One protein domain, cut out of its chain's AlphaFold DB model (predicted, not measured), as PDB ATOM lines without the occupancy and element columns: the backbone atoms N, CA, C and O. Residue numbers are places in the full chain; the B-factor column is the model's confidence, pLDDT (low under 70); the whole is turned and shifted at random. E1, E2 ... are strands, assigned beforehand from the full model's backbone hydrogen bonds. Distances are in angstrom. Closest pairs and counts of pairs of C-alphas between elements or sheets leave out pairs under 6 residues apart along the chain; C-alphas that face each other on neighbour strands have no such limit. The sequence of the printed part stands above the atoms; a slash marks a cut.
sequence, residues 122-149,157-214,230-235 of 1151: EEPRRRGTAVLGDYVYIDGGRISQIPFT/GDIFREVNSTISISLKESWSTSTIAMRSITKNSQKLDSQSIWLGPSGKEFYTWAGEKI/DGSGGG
ATOM      1  N   GLU A 122     -37.270   2.596 -85.729       44.69
ATOM      2  CA  GLU A 122     -36.793   2.971 -84.395       44.69
ATOM      3  C   GLU A 122     -35.347   3.459 -84.511       44.69
ATOM      4  O   GLU A 122     -34.459   2.665 -84.811       44.69
ATOM      5  N   GLU A 123     -35.084   4.738 -84.227       50.25
ATOM      6  CA  GLU A 123     -33.708   5.255 -84.106       50.25
ATOM      7  C   GLU A 123     -33.339   5.534 -82.638       50.25
ATOM      8  O   GLU A 123     -33.633   6.625 -82.123       50.25
ATOM      9  N   PRO A 124     -32.708   4.569 -81.935       54.72
ATOM     10  CA  PRO A 124     -32.374   4.706 -80.527       54.72
ATOM     11  C   PRO A 124     -31.071   5.476 -80.301       54.72
ATOM     12  O   PRO A 124     -30.033   5.129 -80.853       54.72
ATOM     13  N   ARG A 125     -31.091   6.479 -79.421       59.31
ATOM     14  CA  ARG A 125     -29.917   7.277 -79.015       59.31
ATOM     15  C   ARG A 125     -29.635   7.137 -77.526       59.31
ATOM     16  O   ARG A 125     -30.581   6.999 -76.754       59.31
ATOM     17  N   ARG A 126     -28.356   7.266 -77.136       60.66
ATOM     18  CA  ARG A 126     -27.911   7.472 -75.739       60.66
ATOM     19  C   ARG A 126     -28.409   6.397 -74.763       60.66
ATOM     20  O   ARG A 126     -28.705   6.682 -73.600       60.66
ATOM     21  N   ARG A 127     -28.527   5.161 -75.253       72.81
ATOM     22  CA  ARG A 127     -28.788   3.989 -74.413       72.81
ATOM     23  C   ARG A 127     -27.523   3.646 -73.618       72.81
ATOM     24  O   ARG A 127     -26.416   3.867 -74.101       72.81
ATOM     25  N   GLY A 128     -27.689   3.075 -72.432       79.50
ATOM     26  CA  GLY A 128     -26.615   2.370 -71.734       79.50
ATOM     27  C   GLY A 128     -26.671   0.867 -72.012       79.50
ATOM     28  O   GLY A 128     -27.716   0.341 -72.410       79.50
ATOM     29  N   THR A 129     -25.557   0.172 -71.785       90.00
ATOM     30  CA  THR A 129     -25.407  -1.271 -72.042       90.00
ATOM     31  C   THR A 129     -24.692  -1.984 -70.900       90.00
ATOM     32  O   THR A 129     -23.751  -1.434 -70.333       90.00
ATOM     33  N   ALA A 130     -25.094  -3.220 -70.603       92.06
ATOM     34  CA  ALA A 130     -24.510  -4.058 -69.556       92.06
ATOM     35  C   ALA A 130     -24.440  -5.532 -69.985       92.06
ATOM     36  O   ALA A 130     -25.443  -6.081 -70.431       92.06
ATOM     37  N   VAL A 131     -23.296  -6.197 -69.806       91.94
ATOM     38  CA  VAL A 131     -23.174  -7.660 -69.960       91.94
ATOM     39  C   VAL A 131     -23.358  -8.308 -68.592       91.94
ATOM     40  O   VAL A 131     -22.588  -8.025 -67.678       91.94
ATOM     41  N   LEU A 132     -24.366  -9.172 -68.445       92.44
ATOM     42  CA  LEU A 132     -24.631  -9.921 -67.208       92.44
ATOM     43  C   LEU A 132     -24.764 -11.412 -67.531       92.44
ATOM     44  O   LEU A 132     -25.825 -11.886 -67.943       92.44
ATOM     45  N   GLY A 133     -23.660 -12.145 -67.368       88.19
ATOM     46  CA  GLY A 133     -23.530 -13.499 -67.904       88.19
ATOM     47  C   GLY A 133     -23.700 -13.503 -69.426       88.19
ATOM     48  O   GLY A 133     -23.225 -12.605 -70.116       88.19
ATOM     49  N   ASP A 134     -24.425 -14.489 -69.944       90.75
ATOM     50  CA  ASP A 134     -24.579 -14.726 -71.385       90.75
ATOM     51  C   ASP A 134     -25.621 -13.800 -72.060       90.75
ATOM     52  O   ASP A 134     -26.299 -14.207 -73.006       90.75
ATOM     53  N   TYR A 135     -25.803 -12.571 -71.563       93.69
ATOM     54  CA  TYR A 135     -26.783 -11.615 -72.089       93.69
ATOM     55  C   TYR A 135     -26.267 -10.171 -72.069       93.69
ATOM     56  O   TYR A 135     -25.767  -9.692 -71.048       93.69
ATOM     57  N   VAL A 136     -26.478  -9.452 -73.177       93.81
ATOM     58  CA  VAL A 136     -26.334  -7.988 -73.244       93.81
ATOM     59  C   VAL A 136     -27.684  -7.360 -72.931       93.81
ATOM     60  O   VAL A 136     -28.645  -7.558 -73.670       93.81
ATOM     61  N   TYR A 137     -27.749  -6.570 -71.868       94.12
ATOM     62  CA  TYR A 137     -28.883  -5.726 -71.522       94.12
ATOM     63  C   TYR A 137     -28.666  -4.303 -72.042       94.12
ATOM     64  O   TYR A 137     -27.550  -3.783 -72.030       94.12
ATOM     65  N   ILE A 138     -29.746  -3.676 -72.501       91.25
ATOM     66  CA  ILE A 138     -29.764  -2.372 -73.168       91.25
ATOM     67  C   ILE A 138     -30.889  -1.542 -72.538       91.25
ATOM     68  O   ILE A 138     -32.036  -1.997 -72.502       91.25
ATOM     69  N   ASP A 139     -30.590  -0.337 -72.049       89.44
ATOM     70  CA  ASP A 139     -31.544   0.435 -71.242       89.44
ATOM     71  C   ASP A 139     -31.458   1.963 -71.409       89.44
ATOM     72  O   ASP A 139     -30.381   2.536 -71.588       89.44
ATOM     73  N   GLY A 140     -32.609   2.634 -71.282       83.06
ATOM     74  CA  GLY A 140     -32.733   4.095 -71.331       83.06
ATOM     75  C   GLY A 140     -32.618   4.688 -72.737       83.06
ATOM     76  O   GLY A 140     -32.835   4.001 -73.737       83.06
ATOM     77  N   GLY A 141     -32.293   5.981 -72.803       78.06
ATOM     78  CA  GLY A 141     -32.174   6.730 -74.057       78.06
ATOM     79  C   GLY A 141     -33.518   7.218 -74.612       78.06
ATOM     80  O   GLY A 141     -34.516   7.309 -73.893       78.06
ATOM     81  N   ARG A 142     -33.554   7.529 -75.913       71.88
ATOM     82  CA  ARG A 142     -34.778   7.905 -76.656       71.88
ATOM     83  C   ARG A 142     -34.886   7.123 -77.953       71.88
ATOM     84  O   ARG A 142     -33.859   6.843 -78.562       71.88
ATOM     85  N   ILE A 143     -36.111   6.849 -78.399       68.62
ATOM     86  CA  ILE A 143     -36.416   6.285 -79.724       68.62
ATOM     87  C   ILE A 143     -37.175   7.340 -80.540       68.62
ATOM     88  O   ILE A 143     -38.036   8.025 -79.989       68.62
ATOM     89  N   SER A 144     -36.869   7.465 -81.833       60.50
ATOM     90  CA  SER A 144     -37.720   8.168 -82.806       60.50
ATOM     91  C   SER A 144     -38.581   7.157 -83.568       60.50
ATOM     92  O   SER A 144     -38.025   6.151 -84.000       60.50
ATOM     93  N   GLN A 145     -39.881   7.428 -83.729       56.31
ATOM     94  CA  GLN A 145     -40.856   6.632 -84.504       56.31
ATOM     95  C   GLN A 145     -41.757   7.576 -85.321       56.31
ATOM     96  O   GLN A 145     -42.113   8.650 -84.829       56.31
ATOM     97  N   ILE A 146     -42.160   7.176 -86.533       50.78
ATOM     98  CA  ILE A 146     -43.125   7.911 -87.375       50.78
ATOM     99  C   ILE A 146     -44.427   7.093 -87.483       50.78
ATOM    100  O   ILE A 146     -44.354   5.940 -87.905       50.78
ATOM    101  N   PRO A 147     -45.605   7.648 -87.125       43.28
ATOM    102  CA  PRO A 147     -46.898   7.001 -87.365       43.28
ATOM    103  C   PRO A 147     -47.271   7.059 -88.855       43.28
ATOM    104  O   PRO A 147     -46.950   8.034 -89.538       43.28
ATOM    105  N   PHE A 148     -47.962   6.040 -89.370       40.16
ATOM    106  CA  PHE A 148     -48.094   5.845 -90.824       40.16
ATOM    107  C   PHE A 148     -49.079   6.799 -91.532       40.16
ATOM    108  O   PHE A 148     -49.115   6.853 -92.763       40.16
ATOM    109  N   THR A 149     -49.888   7.559 -90.785       36.81
ATOM    110  CA  THR A 149     -51.022   8.331 -91.319       36.81
ATOM    111  C   THR A 149     -50.820   9.847 -91.233       36.81
ATOM    112  O   THR A 149     -50.855  10.391 -90.134       36.81
ATOM    113  N   GLY A 157     -44.804  17.449 -83.290       43.56
ATOM    114  CA  GLY A 157     -44.618  17.686 -81.861       43.56
ATOM    115  C   GLY A 157     -43.684  16.698 -81.155       43.56
ATOM    116  O   GLY A 157     -42.598  17.099 -80.733       43.56
ATOM    117  N   ASP A 158     -44.098  15.432 -81.031       51.22
ATOM    118  CA  ASP A 158     -43.601  14.488 -80.008       51.22
ATOM    119  C   ASP A 158     -42.958  13.210 -80.613       51.22
ATOM    120  O   ASP A 158     -43.135  12.107 -80.098       51.22
ATOM    121  N   ILE A 159     -42.181  13.341 -81.705       55.53
ATOM    122  CA  ILE A 159     -41.539  12.199 -82.413       55.53
ATOM    123  C   ILE A 159     -40.600  11.340 -81.537       55.53
ATOM    124  O   ILE A 159     -40.308  10.197 -81.882       55.53
ATOM    125  N   PHE A 160     -40.125  11.872 -80.403       61.06
ATOM    126  CA  PHE A 160     -39.215  11.186 -79.480       61.06
ATOM    127  C   PHE A 160     -39.962  10.552 -78.306       61.06
ATOM    128  O   PHE A 160     -40.452  11.253 -77.419       61.06
ATOM    129  N   ARG A 161     -39.979   9.217 -78.249       64.81
ATOM    130  CA  ARG A 161     -40.692   8.449 -77.220       64.81
ATOM    131  C   ARG A 161     -39.765   7.943 -76.113       64.81
ATOM    132  O   ARG A 161     -38.582   7.669 -76.324       64.81
ATOM    133  N   GLU A 162     -40.331   7.834 -74.909       70.12
ATOM    134  CA  GLU A 162     -39.674   7.257 -73.732       70.12
ATOM    135  C   GLU A 162     -39.574   5.738 -73.871       70.12
ATOM    136  O   GLU A 162     -40.570   5.068 -74.152       70.12
ATOM    137  N   VAL A 163     -38.389   5.180 -73.623       75.56
ATOM    138  CA  VAL A 163     -38.195   3.728 -73.665       75.56
ATOM    139  C   VAL A 163     -38.842   3.101 -72.425       75.56
ATOM    140  O   VAL A 163     -38.379   3.286 -71.301       75.56
ATOM    141  N   ASN A 164     -39.938   2.366 -72.633       81.69
ATOM    142  CA  ASN A 164     -40.729   1.708 -71.581       81.69
ATOM    143  C   ASN A 164     -40.241   0.284 -71.242       81.69
ATOM    144  O   ASN A 164     -40.893  -0.440 -70.484       81.69
ATOM    145  N   SER A 165     -39.103  -0.128 -71.798       85.00
ATOM    146  CA  SER A 165     -38.523  -1.454 -71.622       85.00
ATOM    147  C   SER A 165     -37.003  -1.415 -71.467       85.00
ATOM    148  O   SER A 165     -36.323  -0.507 -71.937       85.00
ATOM    149  N   THR A 166     -36.481  -2.441 -70.812       90.12
ATOM    150  CA  THR A 166     -35.086  -2.866 -70.926       90.12
ATOM    151  C   THR A 166     -35.062  -4.004 -71.943       90.12
ATOM    152  O   THR A 166     -35.922  -4.883 -71.891       90.12
ATOM    153  N   ILE A 167     -34.126  -3.994 -72.887       90.31
ATOM    154  CA  ILE A 167     -34.004  -5.042 -73.912       90.31
ATOM    155  C   ILE A 167     -32.846  -5.966 -73.528       90.31
ATOM    156  O   ILE A 167     -31.823  -5.475 -73.061       90.31
ATOM    157  N   SER A 168     -32.977  -7.279 -73.738       93.31
ATOM    158  CA  SER A 168     -31.849  -8.217 -73.668       93.31
ATOM    159  C   SER A 168     -31.611  -8.945 -74.990       93.31
ATOM    160  O   SER A 168     -32.563  -9.424 -75.615       93.31
ATOM    161  N   ILE A 169     -30.340  -9.119 -75.332       91.19
ATOM    162  CA  ILE A 169     -29.817  -9.960 -76.411       91.19
ATOM    163  C   ILE A 169     -29.119 -11.176 -75.789       91.19
ATOM    164  O   ILE A 169     -28.391 -11.020 -74.811       91.19
ATOM    165  N   SER A 170     -29.320 -12.369 -76.355       91.88
ATOM    166  CA  SER A 170     -28.583 -13.584 -75.970       91.88
ATOM    167  C   SER A 170     -27.171 -13.592 -76.564       91.88
ATOM    168  O   SER A 170     -26.992 -13.244 -77.728       91.88
ATOM    169  N   LEU A 171     -26.186 -14.039 -75.787       91.56
ATOM    170  CA  LEU A 171     -24.814 -14.327 -76.225       91.56
ATOM    171  C   LEU A 171     -24.515 -15.839 -76.294       91.56
ATOM    172  O   LEU A 171     -23.386 -16.220 -76.596       91.56
ATOM    173  N   LYS A 172     -25.512 -16.693 -76.006       90.00
ATOM    174  CA  LYS A 172     -25.391 -18.167 -75.950       90.00
ATOM    175  C   LYS A 172     -25.321 -18.850 -77.316       90.00
ATOM    176  O   LYS A 172     -24.910 -19.999 -77.400       90.00
ATOM    177  N   GLU A 173     -25.791 -18.168 -78.353       88.81
ATOM    178  CA  GLU A 173     -25.977 -18.685 -79.709       88.81
ATOM    179  C   GLU A 173     -25.535 -17.595 -80.693       88.81
ATOM    180  O   GLU A 173     -25.748 -16.409 -80.424       88.81
ATOM    181  N   SER A 174     -24.916 -17.979 -81.812       91.56
ATOM    182  CA  SER A 174     -24.563 -17.046 -82.889       91.56
ATOM    183  C   SER A 174     -25.816 -16.503 -83.590       91.56
ATOM    184  O   SER A 174     -26.803 -17.219 -83.756       91.56
ATOM    185  N   TRP A 175     -25.781 -15.248 -84.041       91.44
ATOM    186  CA  TRP A 175     -26.906 -14.599 -84.735       91.44
ATOM    187  C   TRP A 175     -26.435 -13.533 -85.726       91.44
ATOM    188  O   TRP A 175     -25.418 -12.880 -85.506       91.44
ATOM    189  N   SER A 176     -27.203 -13.296 -86.799       88.69
ATOM    190  CA  SER A 176     -26.987 -12.126 -87.663       88.69
ATOM    191  C   SER A 176     -27.679 -10.893 -87.085       88.69
ATOM    192  O   SER A 176     -28.731 -11.002 -86.444       88.69
ATOM    193  N   THR A 177     -27.150  -9.701 -87.365       83.44
ATOM    194  CA  THR A 177     -27.771  -8.423 -86.952       83.44
ATOM    195  C   THR A 177     -29.221  -8.292 -87.432       83.44
ATOM    196  O   THR A 177     -30.034  -7.626 -86.795       83.44
ATOM    197  N   SER A 178     -29.572  -8.971 -88.529       78.00
ATOM    198  CA  SER A 178     -30.899  -8.994 -89.152       78.00
ATOM    199  C   SER A 178     -31.893 -10.030 -88.610       78.00
ATOM    200  O   SER A 178     -33.087  -9.864 -88.843       78.00
ATOM    201  N   THR A 179     -31.452 -11.082 -87.907       75.94
ATOM    202  CA  THR A 179     -32.322 -12.200 -87.450       75.94
ATOM    203  C   THR A 179     -32.466 -12.305 -85.928       75.94
ATOM    204  O   THR A 179     -33.214 -13.140 -85.425       75.94
ATOM    205  N   ILE A 180     -31.758 -11.447 -85.194       82.00
ATOM    206  CA  ILE A 180     -31.621 -11.464 -83.737       82.00
ATOM    207  C   ILE A 180     -32.954 -11.401 -82.960       82.00
ATOM    208  O   ILE A 180     -33.767 -10.491 -83.119       82.00
ATOM    209  N   ALA A 181     -33.142 -12.340 -82.029       79.69
ATOM    210  CA  ALA A 181     -34.276 -12.341 -81.109       79.69
ATOM    211  C   ALA A 181     -34.011 -11.423 -79.898       79.69
ATOM    212  O   ALA A 181     -33.313 -11.793 -78.952       79.69
ATOM    213  N   MET A 182     -34.595 -10.222 -79.908       82.94
ATOM    214  CA  MET A 182     -34.533  -9.274 -78.789       82.94
ATOM    215  C   MET A 182     -35.690  -9.489 -77.804       82.94
ATOM    216  O   MET A 182     -36.862  -9.377 -78.166       82.94
ATOM    217  N   ARG A 183     -35.380  -9.750 -76.528       86.69
ATOM    218  CA  ARG A 183     -36.387  -9.883 -75.459       86.69
ATOM    219  C   ARG A 183     -36.638  -8.530 -74.794       86.69
ATOM    220  O   ARG A 183     -35.717  -7.919 -74.265       86.69
ATOM    221  N   SER A 184     -37.895  -8.090 -74.786       86.81
ATOM    222  CA  SER A 184     -38.342  -6.881 -74.081       86.81
ATOM    223  C   SER A 184     -38.744  -7.200 -72.635       86.81
ATOM    224  O   SER A 184     -39.422  -8.197 -72.377       86.81
ATOM    225  N   ILE A 185     -38.326  -6.359 -71.688       88.75
ATOM    226  CA  ILE A 185     -38.553  -6.498 -70.244       88.75
ATOM    227  C   ILE A 185     -39.195  -5.201 -69.741       88.75
ATOM    228  O   ILE A 185     -38.655  -4.122 -69.971       88.75
ATOM    229  N   THR A 186     -40.334  -5.273 -69.049       85.62
ATOM    230  CA  THR A 186     -41.068  -4.080 -68.586       85.62
ATOM    231  C   THR A 186     -40.225  -3.213 -67.642       85.62
ATOM    232  O   THR A 186     -39.774  -3.674 -66.590       85.62
ATOM    233  N   LYS A 187     -40.033  -1.938 -67.998       85.00
ATOM    234  CA  LYS A 187     -39.212  -0.995 -67.231       85.00
ATOM    235  C   LYS A 187     -40.056  -0.246 -66.201       85.00
ATOM    236  O   LYS A 187     -40.729   0.731 -66.517       85.00
ATOM    237  N   ASN A 188     -39.959  -0.689 -64.949       84.75
ATOM    238  CA  ASN A 188     -40.600  -0.048 -63.791       84.75
ATOM    239  C   ASN A 188     -39.682   0.975 -63.082       84.75
ATOM    240  O   ASN A 188     -39.989   1.407 -61.973       84.75
ATOM    241  N   SER A 189     -38.556   1.339 -63.704       88.50
ATOM    242  CA  SER A 189     -37.601   2.346 -63.227       88.50
ATOM    243  C   SER A 189     -37.723   3.669 -63.999       88.50
ATOM    244  O   SER A 189     -38.543   3.806 -64.910       88.50
ATOM    245  N   GLN A 190     -36.896   4.660 -63.653       87.50
ATOM    246  CA  GLN A 190     -36.882   5.960 -64.333       87.50
ATOM    247  C   GLN A 190     -36.515   5.857 -65.824       87.50
ATOM    248  O   GLN A 190     -35.644   5.080 -66.214       87.50
ATOM    249  N   LYS A 191     -37.176   6.677 -66.652       88.06
ATOM    250  CA  LYS A 191     -37.058   6.703 -68.118       88.06
ATOM    251  C   LYS A 191     -36.198   7.892 -68.561       88.06
ATOM    252  O   LYS A 191     -36.718   8.925 -68.976       88.06
ATOM    253  N   LEU A 192     -34.884   7.775 -68.385       87.06
ATOM    254  CA  LEU A 192     -33.941   8.868 -68.635       87.06
ATOM    255  C   LEU A 192     -33.112   8.664 -69.910       87.06
ATOM    256  O   LEU A 192     -32.745   7.550 -70.286       87.06
ATOM    257  N   ASP A 193     -32.806   9.789 -70.547       85.81
ATOM    258  CA  ASP A 193     -31.848   9.934 -71.640       85.81
ATOM    259  C   ASP A 193     -30.456  10.267 -71.077       85.81
ATOM    260  O   ASP A 193     -30.367  10.951 -70.057       85.81
ATOM    261  N   SER A 194     -29.371   9.816 -71.716       87.00
ATOM    262  CA  SER A 194     -27.985  10.020 -71.235       87.00
ATOM    263  C   SER A 194     -27.719   9.561 -69.780       87.00
ATOM    264  O   SER A 194     -26.895  10.160 -69.082       87.00
ATOM    265  N   GLN A 195     -28.415   8.523 -69.303       90.44
ATOM    266  CA  GLN A 195     -28.127   7.887 -68.008       90.44
ATOM    267  C   GLN A 195     -26.828   7.058 -68.063       90.44
ATOM    268  O   GLN A 195     -26.465   6.524 -69.111       90.44
ATOM    269  N   SER A 196     -26.146   6.919 -66.926       92.69
ATOM    270  CA  SER A 196     -25.021   5.996 -66.752       92.69
ATOM    271  C   SER A 196     -25.480   4.599 -66.361       92.69
ATOM    272  O   SER A 196     -26.543   4.441 -65.757       92.69
ATOM    273  N   ILE A 197     -24.651   3.597 -66.661       93.19
ATOM    274  CA  ILE A 197     -24.832   2.208 -66.226       93.19
ATOM    275  C   ILE A 197     -23.524   1.675 -65.629       93.19
ATOM    276  O   ILE A 197     -22.455   1.865 -66.206       93.19
ATOM    277  N   TRP A 198     -23.623   0.987 -64.491       95.38
ATOM    278  CA  TRP A 198     -22.509   0.324 -63.812       95.38
ATOM    279  C   TRP A 198     -22.888  -1.123 -63.464       95.38
ATOM    280  O   TRP A 198     -23.890  -1.350 -62.790       95.38
ATOM    281  N   LEU A 199     -22.111  -2.110 -63.909       93.00
ATOM    282  CA  LEU A 199     -22.238  -3.519 -63.524       93.00
ATOM    283  C   LEU A 199     -21.963  -3.672 -62.023       93.00
ATOM    284  O   LEU A 199     -20.929  -3.222 -61.536       93.00
ATOM    285  N   GLY A 200     -22.858  -4.331 -61.295       88.50
ATOM    286  CA  GLY A 200     -22.663  -4.613 -59.879       88.50
ATOM    287  C   GLY A 200     -21.671  -5.754 -59.613       88.50
ATOM    288  O   GLY A 200     -21.412  -6.585 -60.494       88.50
ATOM    289  N   PRO A 201     -21.119  -5.823 -58.389       87.00
ATOM    290  CA  PRO A 201     -20.019  -6.721 -58.039       87.00
ATOM    291  C   PRO A 201     -20.368  -8.220 -58.089       87.00
ATOM    292  O   PRO A 201     -19.449  -9.039 -58.062       87.00
ATOM    293  N   SER A 202     -21.649  -8.613 -58.169       84.31
ATOM    294  CA  SER A 202     -22.044 -10.026 -58.331       84.31
ATOM    295  C   SER A 202     -22.125 -10.480 -59.800       84.31
ATOM    296  O   SER A 202     -22.246 -11.678 -60.073       84.31
ATOM    297  N   GLY A 203     -22.033  -9.546 -60.758       86.12
ATOM    298  CA  GLY A 203     -22.103  -9.830 -62.197       86.12
ATOM    299  C   GLY A 203     -23.491 -10.253 -62.697       86.12
ATOM    300  O   GLY A 203     -23.617 -10.742 -63.820       86.12
ATOM    301  N   LYS A 204     -24.536 -10.083 -61.873       91.94
ATOM    302  CA  LYS A 204     -25.939 -10.422 -62.179       91.94
ATOM    303  C   LYS A 204     -26.864  -9.213 -62.099       91.94
ATOM    304  O   LYS A 204     -28.075  -9.349 -62.259       91.94
ATOM    305  N   GLU A 205     -26.311  -8.035 -61.868       94.81
ATOM    306  CA  GLU A 205     -27.041  -6.803 -61.660       94.81
ATOM    307  C   GLU A 205     -26.294  -5.620 -62.276       94.81
ATOM    308  O   GLU A 205     -25.070  -5.643 -62.383       94.81
ATOM    309  N   PHE A 206     -27.019  -4.574 -62.661       96.12
ATOM    310  CA  PHE A 206     -26.436  -3.276 -62.990       96.12
ATOM    311  C   PHE A 206     -27.217  -2.146 -62.318       96.12
ATOM    312  O   PHE A 206     -28.408  -2.272 -62.041       96.12
ATOM    313  N   TYR A 207     -26.534  -1.041 -62.056       96.06
ATOM    314  CA  TYR A 207     -27.056   0.168 -61.436       96.06
ATOM    315  C   TYR A 207     -27.136   1.291 -62.475       96.06
ATOM    316  O   TYR A 207     -26.254   1.387 -63.327       96.06
ATOM    317  N   THR A 208     -28.152   2.154 -62.403       95.00
ATOM    318  CA  THR A 208     -28.270   3.350 -63.252       95.00
ATOM    319  C   THR A 208     -28.440   4.633 -62.445       95.00
ATOM    320  O   THR A 208     -29.060   4.645 -61.376       95.00
ATOM    321  N   TRP A 209     -27.855   5.715 -62.964       93.12
ATOM    322  CA  TRP A 209     -27.892   7.066 -62.399       93.12
ATOM    323  C   TRP A 209     -27.708   8.124 -63.510       93.12
ATOM    324  O   TRP A 209     -27.612   7.779 -64.685       93.12
ATOM    325  N   ALA A 210     -27.645   9.409 -63.147       93.31
ATOM    326  CA  ALA A 210     -27.477  10.552 -64.048       93.31
ATOM    327  C   ALA A 210     -28.595  10.685 -65.113       93.31
ATOM    328  O   ALA A 210     -29.643  10.047 -65.016       93.31
ATOM    329  N   GLY A 211     -28.407  11.566 -66.095       91.44
ATOM    330  CA  GLY A 211     -29.286  11.715 -67.258       91.44
ATOM    331  C   GLY A 211     -30.379  12.782 -67.136       91.44
ATOM    332  O   GLY A 211     -30.467  13.542 -66.170       91.44
ATOM    333  N   GLU A 212     -31.219  12.870 -68.165       90.88
ATOM    334  CA  GLU A 212     -32.252  13.897 -68.324       90.88
ATOM    335  C   GLU A 212     -33.592  13.347 -68.824       90.88
ATOM    336  O   GLU A 212     -33.662  12.316 -69.494       90.88
ATOM    337  N   LYS A 213     -34.677  14.081 -68.558       86.94
ATOM    338  CA  LYS A 213     -35.986  13.771 -69.142       86.94
ATOM    339  C   LYS A 213     -36.053  14.092 -70.637       86.94
ATOM    340  O   LYS A 213     -35.361  14.981 -71.152       86.94
ATOM    341  N   ILE A 214     -36.971  13.413 -71.317       77.38
ATOM    342  CA  ILE A 214     -37.445  13.795 -72.652       77.38
ATOM    343  C   ILE A 214     -38.250  15.112 -72.556       77.38
ATOM    344  O   ILE A 214     -38.672  15.535 -71.473       77.38
ATOM    345  N   ASP A 230     -32.349 -12.443 -64.220       93.69
ATOM    346  CA  ASP A 230     -32.852 -13.776 -63.842       93.69
ATOM    347  C   ASP A 230     -32.070 -14.955 -64.467       93.69
ATOM    348  O   ASP A 230     -32.399 -16.113 -64.216       93.69
ATOM    349  N   GLY A 231     -31.038 -14.675 -65.274       90.56
ATOM    350  CA  GLY A 231     -30.231 -15.681 -65.984       90.56
ATOM    351  C   GLY A 231     -30.862 -16.243 -67.271       90.56
ATOM    352  O   GLY A 231     -30.254 -17.082 -67.939       90.56
ATOM    353  N   SER A 232     -32.057 -15.777 -67.648       91.00
ATOM    354  CA  SER A 232     -32.788 -16.178 -68.864       91.00
ATOM    355  C   SER A 232     -32.933 -15.055 -69.907       91.00
ATOM    356  O   SER A 232     -33.699 -15.191 -70.863       91.00
ATOM    357  N   GLY A 233     -32.259 -13.918 -69.710       86.00
ATOM    358  CA  GLY A 233     -32.532 -12.672 -70.439       86.00
ATOM    359  C   GLY A 233     -33.717 -11.884 -69.866       86.00
ATOM    360  O   GLY A 233     -34.213 -10.951 -70.481       86.00
ATOM    361  N   GLY A 234     -34.228 -12.249 -68.690       91.44
ATOM    362  CA  GLY A 234     -35.153 -11.412 -67.931       91.44
ATOM    363  C   GLY A 234     -34.462 -10.775 -66.732       91.44
ATOM    364  O   GLY A 234     -33.245 -10.879 -66.559       91.44
ATOM    365  N   GLY A 235     -35.252 -10.110 -65.898       93.88
ATOM    366  CA  GLY A 235     -34.798  -9.507 -64.651       93.88
ATOM    367  C   GLY A 235     -35.840  -8.567 -64.058       93.88
ATOM    368  O   GLY A 235     -36.983  -8.514 -64.521       93.88
TER     369      GLY A 235
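What this domain is: This is residues 122 to 149, 157 to 214 and 230 to 235 of the 1151 residues of the protein "Kelch repeat protein" of Colletotrichum gloeosporioides (strain Cg-14) (UniProt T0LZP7). A twisted sheet of four strands has a two-strand hairpin partly over one face, near its E2 edge, in a loose, partly face-to-face sandwich. At one end of the four-strand sheet the chain bends sharply between E1 and E2, E3 and E4, and E5 and E6, and E1, E4 and E5 form a small three-strand sheet there; residues 174 to 179 stick out. The printed part has 92 residues with no named helix and nine strands, E1 to E9 in chain order; it is all strand, though only 37 residues are in named elements. The sheets run E2 E3 E6 E7, E1 E4 E5 and E8 E9, each antiparallel. The whole is compact, with a radius of gyration of the C-alphas of 14.0 A and spans of 42 by 32 by 18 A.

How they stand to each other: Begin with the sheet of E2, residues 128 to 131, E3, 135 to 139, E6, 165 to 170, and E7, 183 to 186, whose strands' lines turn by 62 degrees from edge to edge. In the hairpin E2 and E3, N 130 and O 137 are 2.9 A apart, within hydrogen-bond range; between E3 and E6, look at N 138 and O 167, 2.8 A; in the hairpin E6 and E7, at N 185 and O 166, 2.8 A. The hairpin of E8, residues 196 to 199, and E9, 205 to 209, has N 198 and O 207 at 2.9 A. This hairpin and the four-strand sheet form a sandwich, two sheets face to face, the facing parts 9.5 A centre to centre. The closest C-alphas of E2 and E8 are those of Gly 128 and Ile 197, 5.8 A; E3 and E8 are apart. E1, residues 123 to 125, runs on into E2 at 86 degrees; E3 runs on into E4, 142 to 144, at 81 degrees; E5, 160 to 162, runs on into E6 at 84 degrees. Between E1 and E4, N 125 and O 142 are 2.9 A apart; between E4 and E5, N 161 and O 143 are 2.9 A apart.

Where its parts are: Find C-alpha 165 at (-38.523, -1.454, -71.622); from there E6 runs 16.3 A to C-alpha 170. E3 measures 13.0 A, E2 10.8 A and E7 10.1 A. E1 begins at C-alpha 123, (-33.708, 5.255, -84.106); E1, E4 and E5 have three residues each. E8 measures 10.4 A, and E9 runs 13.9 A to C-alpha 209 at (-27.892, 7.066, -62.399).

The domain as a whole: The C-alphas of Thr 149 and Pro 201, the two farthest apart, are 47.9 A apart. Residues 150 to 156 are not printed, with 14.8 A between C-alphas 149 and 157, and residues 215 to 229 are not printed, with 29.3 A between C-alphas 214 and 230. The link E6 to E7 is long, 12 residues. Mean pLDDT of the printed part is 81.5; residues 122 to 126, 143 to 149 and 157 to 161 are under 70.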